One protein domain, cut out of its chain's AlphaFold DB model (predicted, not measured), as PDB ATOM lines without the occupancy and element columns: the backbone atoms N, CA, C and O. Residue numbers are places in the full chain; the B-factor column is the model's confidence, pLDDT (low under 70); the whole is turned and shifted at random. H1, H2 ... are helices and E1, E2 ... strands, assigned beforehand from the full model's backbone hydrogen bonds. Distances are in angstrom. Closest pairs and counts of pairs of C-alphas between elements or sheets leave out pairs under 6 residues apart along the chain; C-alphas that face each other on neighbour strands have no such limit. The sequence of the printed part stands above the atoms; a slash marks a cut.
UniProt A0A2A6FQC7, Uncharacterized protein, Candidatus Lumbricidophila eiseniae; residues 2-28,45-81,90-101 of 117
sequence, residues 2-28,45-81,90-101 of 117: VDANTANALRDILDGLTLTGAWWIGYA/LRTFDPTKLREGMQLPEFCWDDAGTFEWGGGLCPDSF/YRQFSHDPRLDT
ATOM      1  N   VAL A   2      47.180 -48.225 -58.533       87.00
ATOM      2  CA  VAL A   2      45.813 -48.138 -57.991       87.00
ATOM      3  C   VAL A   2      44.804 -47.677 -59.052       87.00
ATOM      4  O   VAL A   2      45.105 -46.768 -59.828       87.00
ATOM      5  N   ASP A   3      43.618 -48.284 -59.099       91.44
ATOM      6  CA  ASP A   3      42.513 -47.825 -59.947       91.44
ATOM      7  C   ASP A   3      41.763 -46.633 -59.315       91.44
ATOM      8  O   ASP A   3      41.997 -46.253 -58.164       91.44
ATOM      9  N   ALA A   4      40.851 -46.020 -60.072       92.56
ATOM     10  CA  ALA A   4      40.118 -44.840 -59.623       92.56
ATOM     11  C   ALA A   4      39.212 -45.097 -58.403       92.56
ATOM     12  O   ALA A   4      39.137 -44.241 -57.520       92.56
ATOM     13  N   ASN A   5      38.536 -46.247 -58.323       93.50
ATOM     14  CA  ASN A   5      37.631 -46.561 -57.215       93.50
ATOM     15  C   ASN A   5      38.415 -46.779 -55.926       93.50
ATOM     16  O   ASN A   5      38.084 -46.166 -54.910       93.50
ATOM     17  N   THR A   6      39.496 -47.553 -55.996       91.62
ATOM     18  CA  THR A   6      40.385 -47.773 -54.852       91.62
ATOM     19  C   THR A   6      41.033 -46.459 -54.404       91.62
ATOM     20  O   THR A   6      41.022 -46.142 -53.218       91.62
ATOM     21  N   ALA A   7      41.511 -45.617 -55.329       92.81
ATOM     22  CA  ALA A   7      42.077 -44.309 -54.981       92.81
ATOM     23  C   ALA A   7      41.059 -43.372 -54.305       92.81
ATOM     24  O   ALA A   7      41.423 -42.599 -53.419       92.81
ATOM     25  N   ASN A   8      39.787 -43.416 -54.716       94.31
ATOM     26  CA  ASN A   8      38.716 -42.648 -54.078       94.31
ATOM     27  C   ASN A   8      38.409 -43.172 -52.672       94.31
ATOM     28  O   ASN A   8      38.324 -42.382 -51.740       94.31
ATOM     29  N   ALA A   9      38.293 -44.490 -52.511       94.44
ATOM     30  CA  ALA A   9      38.027 -45.109 -51.217       94.44
ATOM     31  C   ALA A   9      39.125 -44.802 -50.200       94.44
ATOM     32  O   ALA A   9      38.846 -44.318 -49.108       94.44
ATOM     33  N   LEU A  10      40.387 -44.984 -50.593       93.31
ATOM     34  CA  LEU A  10      41.525 -44.687 -49.729       93.31
ATOM     35  C   LEU A  10      41.589 -43.212 -49.326       93.31
ATOM     36  O   LEU A  10      41.960 -42.916 -48.196       93.31
ATOM     37  N   ARG A  11      41.201 -42.289 -50.214       94.75
ATOM     38  CA  ARG A  11      41.106 -40.864 -49.866       94.75
ATOM     39  C   ARG A  11      40.087 -40.598 -48.785       94.75
ATOM     40  O   ARG A  11      40.410 -39.900 -47.836       94.75
ATOM     41  N   ASP A  12      38.889 -41.139 -48.951       94.75
ATOM     42  CA  ASP A  12      37.783 -40.870 -48.038       94.75
ATOM     43  C   ASP A  12      38.025 -41.507 -46.663       94.75
ATOM     44  O   ASP A  12      37.723 -40.903 -45.637       94.75
ATOM     45  N   ILE A  13      38.580 -42.723 -46.640       94.44
ATOM     46  CA  ILE A  13      38.802 -43.489 -45.407       94.44
ATOM     47  C   ILE A  13      39.997 -42.946 -44.616       94.44
ATOM     48  O   ILE A  13      39.951 -42.885 -43.390       94.44
ATOM     49  N   LEU A  14      41.072 -42.548 -45.303       93.56
ATOM     50  CA  LEU A  14      42.307 -42.075 -44.666       93.56
ATOM     51  C   LEU A  14      42.352 -40.550 -44.497       93.56
ATOM     52  O   LEU A  14      43.394 -40.006 -44.122       93.56
ATOM     53  N   ASP A  15      41.258 -39.846 -44.794       91.81
ATOM     54  CA  ASP A  15      41.201 -38.396 -44.643       91.81
ATOM     55  C   ASP A  15      41.487 -37.979 -43.192       91.81
ATOM     56  O   ASP A  15      40.985 -38.560 -42.228       91.81
ATOM     57  N   GLY A  16      42.329 -36.959 -43.035       88.81
ATOM     58  CA  GLY A  16      42.774 -36.471 -41.730       88.81
ATOM     59  C   GLY A  16      43.903 -37.272 -41.067       88.81
ATOM     60  O   GLY A  16      44.391 -36.835 -40.022       88.81
ATOM     61  N   LEU A  17      44.370 -38.381 -41.654       91.50
ATOM     62  CA  LEU A  17      45.552 -39.097 -41.164       91.50
ATOM     63  C   LEU A  17      46.840 -38.514 -41.753       91.50
ATOM     64  O   LEU A  17      46.936 -38.221 -42.945       91.50
ATOM     65  N   THR A  18      47.862 -38.376 -40.908       92.00
ATOM     66  CA  THR A  18      49.231 -38.093 -41.357       92.00
ATOM     67  C   THR A  18      49.986 -39.404 -41.403       92.00
ATOM     68  O   THR A  18      50.223 -40.010 -40.362       92.00
ATOM     69  N   LEU A  19      50.339 -39.841 -42.608       94.75
ATOM     70  CA  LEU A  19      50.906 -41.162 -42.814       94.75
ATOM     71  C   LEU A  19      52.368 -41.084 -43.244       94.75
ATOM     72  O   LEU A  19      52.762 -40.233 -44.049       94.75
ATOM     73  N   THR A  20      53.170 -42.014 -42.743       95.25
ATOM     74  CA  THR A  20      54.507 -42.300 -43.261       95.25
ATOM     75  C   THR A  20      54.405 -43.506 -44.177       95.25
ATOM     76  O   THR A  20      53.858 -44.532 -43.789       95.25
ATOM     77  N   GLY A  21      54.909 -43.378 -45.405       92.88
ATOM     78  CA  GLY A  21      54.954 -44.465 -46.377       92.88
ATOM     79  C   GLY A  21      56.382 -44.926 -46.653       92.88
ATOM     80  O   GLY A  21      57.308 -44.111 -46.697       92.88
ATOM     81  N   ALA A  22      56.539 -46.221 -46.906       91.06
ATOM     82  CA  ALA A  22      57.774 -46.857 -47.340       91.06
ATOM     83  C   ALA A  22      57.627 -47.388 -48.774       91.06
ATOM     84  O   ALA A  22      56.726 -48.175 -49.068       91.06
ATOM     85  N   TRP A  23      58.518 -46.971 -49.676       88.94
ATOM     86  CA  TRP A  23      58.580 -47.464 -51.059       88.94
ATOM     87  C   TRP A  23      59.885 -48.208 -51.287       88.94
ATOM     88  O   TRP A  23      60.950 -47.628 -51.074       88.94
ATOM     89  N   TRP A  24      59.804 -49.453 -51.752       84.25
ATOM     90  CA  TRP A  24      60.989 -50.236 -52.078       84.25
ATOM     91  C   TRP A  24      61.769 -49.579 -53.221       84.25
ATOM     92  O   TRP A  24      61.198 -49.199 -54.248       84.25
ATOM     93  N   ILE A  25      63.081 -49.420 -53.043       80.56
ATOM     94  CA  ILE A  25      63.967 -48.780 -54.033       80.56
ATOM     95  C   ILE A  25      64.581 -49.780 -55.021       80.56
ATOM     96  O   ILE A  25      65.292 -49.380 -55.947       80.56
ATOM     97  N   GLY A  26      64.287 -51.072 -54.852       69.25
ATOM     98  CA  GLY A  26      64.857 -52.146 -55.655       69.25
ATOM     99  C   GLY A  26      66.341 -52.399 -55.368       69.25
ATOM    100  O   GLY A  26      67.032 -51.619 -54.717       69.25
ATOM    101  N   TYR A  27      66.883 -53.463 -55.962       59.41
ATOM    102  CA  TYR A  27      68.304 -53.830 -55.840       59.41
ATOM    103  C   TYR A  27      69.287 -52.847 -56.512       59.41
ATOM    104  O   TYR A  27      70.500 -53.001 -56.386       59.41
ATOM    105  N   ALA A  28      68.796 -51.837 -57.240       48.81
ATOM    106  CA  ALA A  28      69.624 -50.860 -57.954       48.81
ATOM    107  C   ALA A  28      70.132 -49.704 -57.061       48.81
ATOM    108  O   ALA A  28      70.986 -48.927 -57.493       48.81
ATOM    109  N   LEU A  45      61.626 -43.758 -47.170       90.31
ATOM    110  CA  LEU A  45      60.562 -43.228 -46.326       90.31
ATOM    111  C   LEU A  45      60.205 -41.802 -46.740       90.31
ATOM    112  O   LEU A  45      61.075 -40.956 -46.957       90.31
ATOM    113  N   ARG A  46      58.911 -41.513 -46.851       91.75
ATOM    114  CA  ARG A  46      58.402 -40.149 -47.051       91.75
ATOM    115  C   ARG A  46      56.974 -40.038 -46.543       91.75
ATOM    116  O   ARG A  46      56.250 -41.029 -46.484       91.75
ATOM    117  N   THR A  47      56.552 -38.814 -46.241       93.44
ATOM    118  CA  THR A  47      55.152 -38.533 -45.922       93.44
ATOM    119  C   THR A  47      54.262 -38.965 -47.082       93.44
ATOM    120  O   THR A  47      54.471 -38.571 -48.235       93.44
ATOM    121  N   PHE A  48      53.268 -39.779 -46.761       93.06
ATOM    122  CA  PHE A  48      52.200 -40.178 -47.648       93.06
ATOM    123  C   PHE A  48      50.970 -39.334 -47.322       93.06
ATOM    124  O   PHE A  48      50.502 -39.298 -46.190       93.06
ATOM    125  N   ASP A  49      50.485 -38.608 -48.323       92.44
ATOM    126  CA  ASP A  49      49.324 -37.731 -48.209       92.44
ATOM    127  C   ASP A  49      48.163 -38.373 -48.978       92.44
ATOM    128  O   ASP A  49      48.157 -38.308 -50.217       92.44
ATOM    129  N   PRO A  50      47.200 -39.010 -48.279       91.19
ATOM    130  CA  PRO A  50      46.097 -39.712 -48.920       91.19
ATOM    131  C   PRO A  50      45.306 -38.810 -49.854       91.19
ATOM    132  O   PRO A  50      44.954 -39.241 -50.946       91.19
ATOM    133  N   THR A  51      45.114 -37.535 -49.501       91.31
ATOM    134  CA  THR A  51      44.294 -36.577 -50.266       91.31
ATOM    135  C   THR A  51      44.777 -36.385 -51.707       91.31
ATOM    136  O   THR A  51      43.998 -36.029 -52.600       91.31
ATOM    137  N   LYS A  52      46.061 -36.667 -51.962       91.19
ATOM    138  CA  LYS A  52      46.701 -36.552 -53.275       91.19
ATOM    139  C   LYS A  52      46.577 -37.798 -54.137       91.19
ATOM    140  O   LYS A  52      47.031 -37.741 -55.280       91.19
ATOM    141  N   LEU A  53      45.990 -38.884 -53.635       91.81
ATOM    142  CA  LEU A  53      45.818 -40.122 -54.387       91.81
ATOM    143  C   LEU A  53      45.000 -39.918 -55.660       91.81
ATOM    144  O   LEU A  53      43.989 -39.213 -55.693       91.81
ATOM    145  N   ARG A  54      45.472 -40.561 -56.725       92.81
ATOM    146  CA  ARG A  54      44.886 -40.553 -58.065       92.81
ATOM    147  C   ARG A  54      45.068 -41.927 -58.685       92.81
ATOM    148  O   ARG A  54      45.991 -42.659 -58.326       92.81
ATOM    149  N   GLU A  55      44.212 -42.234 -59.648       93.56
ATOM    150  CA  GLU A  55      44.380 -43.392 -60.519       93.56
ATOM    151  C   GLU A  55      45.803 -43.440 -61.103       93.56
ATOM    152  O   GLU A  55      46.393 -42.412 -61.447       93.56
ATOM    153  N   GLY A  56      46.368 -44.643 -61.180       90.00
ATOM    154  CA  GLY A  56      47.706 -44.884 -61.710       90.00
ATOM    155  C   GLY A  56      48.842 -44.588 -60.728       90.00
ATOM    156  O   GLY A  56      49.992 -44.895 -61.029       90.00
ATOM    157  N   MET A  57      48.566 -44.033 -59.541       90.38
ATOM    158  CA  MET A  57      49.618 -43.804 -58.550       90.38
ATOM    159  C   MET A  57      50.147 -45.116 -57.958       90.38
ATOM    160  O   MET A  57      49.423 -46.101 -57.774       90.38
ATOM    161  N   GLN A  58      51.441 -45.113 -57.642       87.19
ATOM    162  CA  GLN A  58      52.075 -46.178 -56.879       87.19
ATOM    163  C   GLN A  58      51.878 -45.917 -55.383       87.19
ATOM    164  O   GLN A  58      52.342 -44.904 -54.850       87.19
ATOM    165  N   LEU A  59      51.205 -46.849 -54.716       90.19
ATOM    166  CA  LEU A  59      51.053 -46.847 -53.265       90.19
ATOM    167  C   LEU A  59      52.366 -47.269 -52.587       90.19
ATOM    168  O   LEU A  59      53.158 -47.988 -53.203       90.19
ATOM    169  N   PRO A  60      52.631 -46.795 -51.360       91.31
ATOM    170  CA  PRO A  60      53.717 -47.338 -50.554       91.31
ATOM    171  C   PRO A  60      53.446 -48.810 -50.221       91.31
ATOM    172  O   PRO A  60      52.295 -49.194 -50.011       91.31
ATOM    173  N   GLU A  61      54.503 -49.618 -50.145       88.81
ATOM    174  CA  GLU A  61      54.388 -51.023 -49.730       88.81
ATOM    175  C   GLU A  61      53.961 -51.123 -48.271       88.81
ATOM    176  O   GLU A  61      53.113 -51.939 -47.937       88.81
ATOM    177  N   PHE A  62      54.481 -50.242 -47.420       91.00
ATOM    178  CA  PHE A  62      54.079 -50.146 -46.020       91.00
ATOM    179  C   PHE A  62      53.672 -48.722 -45.701       91.00
ATOM    180  O   PHE A  62      54.275 -47.774 -46.206       91.00
ATOM    181  N   CYS A  63      52.652 -48.559 -44.874       93.56
ATOM    182  CA  CYS A  63      52.162 -47.248 -44.486       93.56
ATOM    183  C   CYS A  63      51.628 -47.303 -43.068       93.56
ATOM    184  O   CYS A  63      50.958 -48.269 -42.733       93.56
ATOM    185  N   TRP A  64      51.892 -46.282 -42.264       95.31
ATOM    186  CA  TRP A  64      51.405 -46.213 -40.889       95.31
ATOM    187  C   TRP A  64      51.245 -44.768 -40.425       95.31
ATOM    188  O   TRP A  64      51.838 -43.852 -41.007       95.31
ATOM    189  N   ASP A  65      50.442 -44.558 -39.387       94.75
ATOM    190  CA  ASP A  65      50.403 -43.309 -38.630       94.75
ATOM    191  C   ASP A  65      51.231 -43.416 -37.337       94.75
ATOM    192  O   ASP A  65      51.387 -44.487 -36.753       94.75
ATOM    193  N   ASP A  66      51.735 -42.286 -36.842       91.38
ATOM    194  CA  ASP A  66      52.539 -42.265 -35.610       91.38
ATOM    195  C   ASP A  66      51.715 -42.557 -34.342       91.38
ATOM    196  O   ASP A  66      52.285 -42.860 -33.291       91.38
ATOM    197  N   ALA A  67      50.380 -42.459 -34.410       90.81
ATOM    198  CA  ALA A  67      49.505 -42.772 -33.282       90.81
ATOM    199  C   ALA A  67      49.147 -44.268 -33.193       90.81
ATOM    200  O   ALA A  67      48.499 -44.666 -32.222       90.81
ATOM    201  N   GLY A  68      49.589 -45.101 -34.149       88.38
ATOM    202  CA  GLY A  68      49.337 -46.545 -34.159       88.38
ATOM    203  C   GLY A  68      47.860 -46.902 -34.337       88.38
ATOM    204  O   GLY A  68      47.401 -47.929 -33.839       88.38
ATOM    205  N   THR A  69      47.097 -46.027 -34.991       92.56
ATOM    206  CA  THR A  69      45.668 -46.219 -35.265       92.56
ATOM    207  C   THR A  69      45.427 -46.921 -36.599       92.56
ATOM    208  O   THR A  69      44.347 -47.473 -36.815       92.56
ATOM    209  N   PHE A  70      46.416 -46.915 -37.486       93.94
ATOM    210  CA  PHE A  70      46.361 -47.441 -38.833       93.94
ATOM    211  C   PHE A  70      47.749 -47.863 -39.314       93.94
ATOM    212  O   PHE A  70      48.705 -47.091 -39.301       93.94
ATOM    213  N   GLU A  71      47.822 -49.065 -39.861       93.69
ATOM    214  CA  GLU A  71      48.951 -49.547 -40.633       93.69
ATOM    215  C   GLU A  71      48.472 -50.439 -41.784       93.69
ATOM    216  O   GLU A  71      47.453 -51.131 -41.695       93.69
ATOM    217  N   TRP A  72      49.219 -50.444 -42.883       93.00
ATOM    218  CA  TRP A  72      49.078 -51.456 -43.917       93.00
ATOM    219  C   TRP A  72      50.423 -52.040 -44.323       93.00
ATOM    220  O   TRP A  72      51.473 -51.402 -44.195       93.00
ATOM    221  N   GLY A  73      50.368 -53.243 -44.885       89.12
ATOM    222  CA  GLY A  73      51.489 -53.902 -45.540       89.12
ATOM    223  C   GLY A  73      51.060 -54.555 -46.851       89.12
ATOM    224  O   GLY A  73      50.038 -55.238 -46.917       89.12
ATOM    225  N   GLY A  74      51.836 -54.322 -47.901       84.06
ATOM    226  CA  GLY A  74      51.713 -54.939 -49.218       84.06
ATOM    227  C   GLY A  74      52.709 -56.082 -49.417       84.06
ATOM    228  O   GLY A  74      53.405 -56.497 -48.494       84.06
ATOM    229  N   GLY A  75      52.770 -56.613 -50.640       69.81
ATOM    230  CA  GLY A  75      53.779 -57.605 -51.045       69.81
ATOM    231  C   GLY A  75      53.475 -59.062 -50.670       69.81
ATOM    232  O   GLY A  75      54.209 -59.955 -51.080       69.81
ATOM    233  N   LEU A  76      52.380 -59.323 -49.945       63.22
ATOM    234  CA  LEU A  76      51.952 -60.681 -49.577       63.22
ATOM    235  C   LEU A  76      51.101 -61.357 -50.663       63.22
ATOM    236  O   LEU A  76      51.177 -62.570 -50.843       63.22
ATOM    237  N   CYS A  77      50.337 -60.565 -51.416       61.41
ATOM    238  CA  CYS A  77      49.572 -60.986 -52.590       61.41
ATOM    239  C   CYS A  77      49.789 -59.960 -53.715       61.41
ATOM    240  O   CYS A  77      49.961 -58.777 -53.413       61.41
ATOM    241  N   PRO A  78      49.776 -60.377 -54.995       64.12
ATOM    242  CA  PRO A  78      50.236 -59.544 -56.108       64.12
ATOM    243  C   PRO A  78      49.489 -58.217 -56.304       64.12
ATOM    244  O   PRO A  78      50.051 -57.337 -56.941       64.12
ATOM    245  N   ASP A  79      48.312 -58.016 -55.707       74.56
ATOM    246  CA  ASP A  79      47.552 -56.761 -55.800       74.56
ATOM    247  C   ASP A  79      46.705 -56.498 -54.537       74.56
ATOM    248  O   ASP A  79      45.589 -55.987 -54.614       74.56
ATOM    249  N   SER A  80      47.189 -56.888 -53.351       82.19
ATOM    250  CA  SER A  80      46.430 -56.725 -52.099       82.19
ATOM    251  C   SER A  80      47.279 -56.153 -50.970       82.19
ATOM    252  O   SER A  80      48.488 -56.379 -50.904       82.19
ATOM    253  N   PHE A  81      46.613 -55.453 -50.051       86.44
ATOM    254  CA  PHE A  81      47.202 -54.965 -48.808       86.44
ATOM    255  C   PHE A  81      46.518 -55.630 -47.621       86.44
ATOM    256  O   PHE A  81      45.305 -55.838 -47.628       86.44
ATOM    257  N   TYR A  90      38.709 -49.604 -39.539       91.06
ATOM    258  CA  TYR A  90      38.443 -50.962 -40.007       91.06
ATOM    259  C   TYR A  90      37.029 -51.115 -40.591       91.06
ATOM    260  O   TYR A  90      36.857 -51.643 -41.686       91.06
ATOM    261  N   ARG A  91      36.000 -50.600 -39.899       91.38
ATOM    262  CA  ARG A  91      34.615 -50.639 -40.402       91.38
ATOM    263  C   ARG A  91      34.427 -49.825 -41.676       91.38
ATOM    264  O   ARG A  91      33.602 -50.202 -42.500       91.38
ATOM    265  N   GLN A  92      35.142 -48.711 -41.827       93.44
ATOM    266  CA  GLN A  92      35.089 -47.923 -43.057       93.44
ATOM    267  C   GLN A  92      35.687 -48.701 -44.229       93.44
ATOM    268  O   GLN A  92      35.065 -48.731 -45.279       93.44
ATOM    269  N   PHE A  93      36.809 -49.399 -44.029       91.94
ATOM    270  CA  PHE A  93      37.369 -50.308 -45.033       91.94
ATOM    271  C   PHE A  93      36.410 -51.450 -45.382       91.94
ATOM    272  O   PHE A  93      36.066 -51.626 -46.545       91.94
ATOM    273  N   SER A  94      35.951 -52.198 -44.376       90.25
ATOM    274  CA  SER A  94      35.117 -53.395 -44.556       90.25
ATOM    275  C   SER A  94      33.764 -53.102 -45.220       90.25
ATOM    276  O   SER A  94      33.241 -53.922 -45.970       90.25
ATOM    277  N   HIS A  95      33.179 -51.927 -44.966       92.00
ATOM    278  CA  HIS A  95      31.871 -51.560 -45.510       92.00
ATOM    279  C   HIS A  95      31.935 -50.706 -46.787       92.00
ATOM    280  O   HIS A  95      30.875 -50.332 -47.296       92.00
ATOM    281  N   ASP A  96      33.121 -50.364 -47.301       92.62
ATOM    282  CA  ASP A  96      33.225 -49.587 -48.538       92.62
ATOM    283  C   ASP A  96      33.000 -50.497 -49.760       92.62
ATOM    284  O   ASP A  96      33.835 -51.354 -50.048       92.62
ATOM    285  N   PRO A  97      31.913 -50.314 -50.537       91.50
ATOM    286  CA  PRO A  97      31.606 -51.176 -51.680       91.50
ATOM    287  C   PRO A  97      32.591 -51.020 -52.849       91.50
ATOM    288  O   PRO A  97      32.493 -51.754 -53.831       91.50
ATOM    289  N   ARG A  98      33.498 -50.037 -52.793       92.50
ATOM    290  CA  ARG A  98      34.562 -49.830 -53.785       92.50
ATOM    291  C   ARG A  98      35.772 -50.723 -53.530       92.50
ATOM    292  O   ARG A  98      36.621 -50.817 -54.412       92.50
ATOM    293  N   LEU A  99      35.867 -51.324 -52.344       89.69
ATOM    294  CA  LEU A  99      36.981 -52.162 -51.926       89.69
ATOM    295  C   LEU A  99      36.532 -53.619 -51.833       89.69
ATOM    296  O   LEU A  99      35.498 -53.928 -51.246       89.69
ATOM    297  N   ASP A 100      37.341 -54.519 -52.383       87.44
ATOM    298  CA  ASP A 100      37.199 -55.948 -52.118       87.44
ATOM    299  C   ASP A 100      37.949 -56.267 -50.822       87.44
ATOM    300  O   ASP A 100      39.180 -56.211 -50.774       87.44
ATOM    301  N   THR A 101      37.204 -56.508 -49.743       84.06
ATOM    302  CA  THR A 101      37.773 -56.750 -48.415       84.06
ATOM    303  C   THR A 101      37.473 -58.163 -47.946       84.06
ATOM    304  O   THR A 101      36.357 -58.670 -48.060       84.06
TER     305      THR A 101
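AT A GLANCE: This is residues 2 to 28, 45 to 81 and 90 to 101 of the 117 residues of an uncharacterized protein of Candidatus Lumbricidophila eiseniae (UniProt A0A2A6FQC7). A strongly twisted wall of four antiparallel strands, in the order E2, E1, E3, E4, has two helices, H1 and H2, set off some way from one of its faces, close to each other and neither of them on the sheet. Residues 26 to 28 run away from the body beyond E1. The 76 printed residues hold two named helices and four named strands, along the chain H1, E1, E2, E3, E4, H2, a mixed class. The whole is compact, with a radius of gyration of the C-alphas of 12.3 A and spans of 39 by 28 by 22 A.

IN THESE COORDINATES: H1, residues 4 to 13, begins at C-alpha 4 (40.118, -44.840, -59.623) and is 14.3 A long. E1, residues 19 to 24, measures 16.4 A. E2 is residues 45 to 48 and E3 residues 62 to 65. E4, residues 70 to 77, measures 19.6 A and bends by 53 degrees at residue 74. H2, residues 90 to 95, ends at C-alpha 95 (31.871, -51.560, -45.510).

HOW THE PARTS SIT: E1 and E3 are antiparallel at 165 degrees, with N 22 and O 62 2.8 A apart. Edge strand E2 pairs with E1 at 133 degrees, N 48 and O 19 at 2.8 A. E3 and edge strand E4 form a hairpin, N 72 and O 63 at 2.8 A. Neither helix is on the sheet. H1 and H2 are close but not clearly touching, their closest C-alphas, Ile 13 and Gln 92, 6.2 A apart, at a steep tilt of 44 degrees, opposite ways. Every O i to N i+4 pair in H1 and H2 is within hydrogen-bond range.

THE WHOLE: The C-alphas farthest apart, of Ala 28 and His 95, are 39.8 A apart. Residues 29 to 44 and 82 to 89 are not printed, with C-alpha gaps of 16.6 A and 13.0 A. The link from E2 to E3 is long, 13 residues. Confidence is under 70 at residues 26 to 28 and 75 to 78.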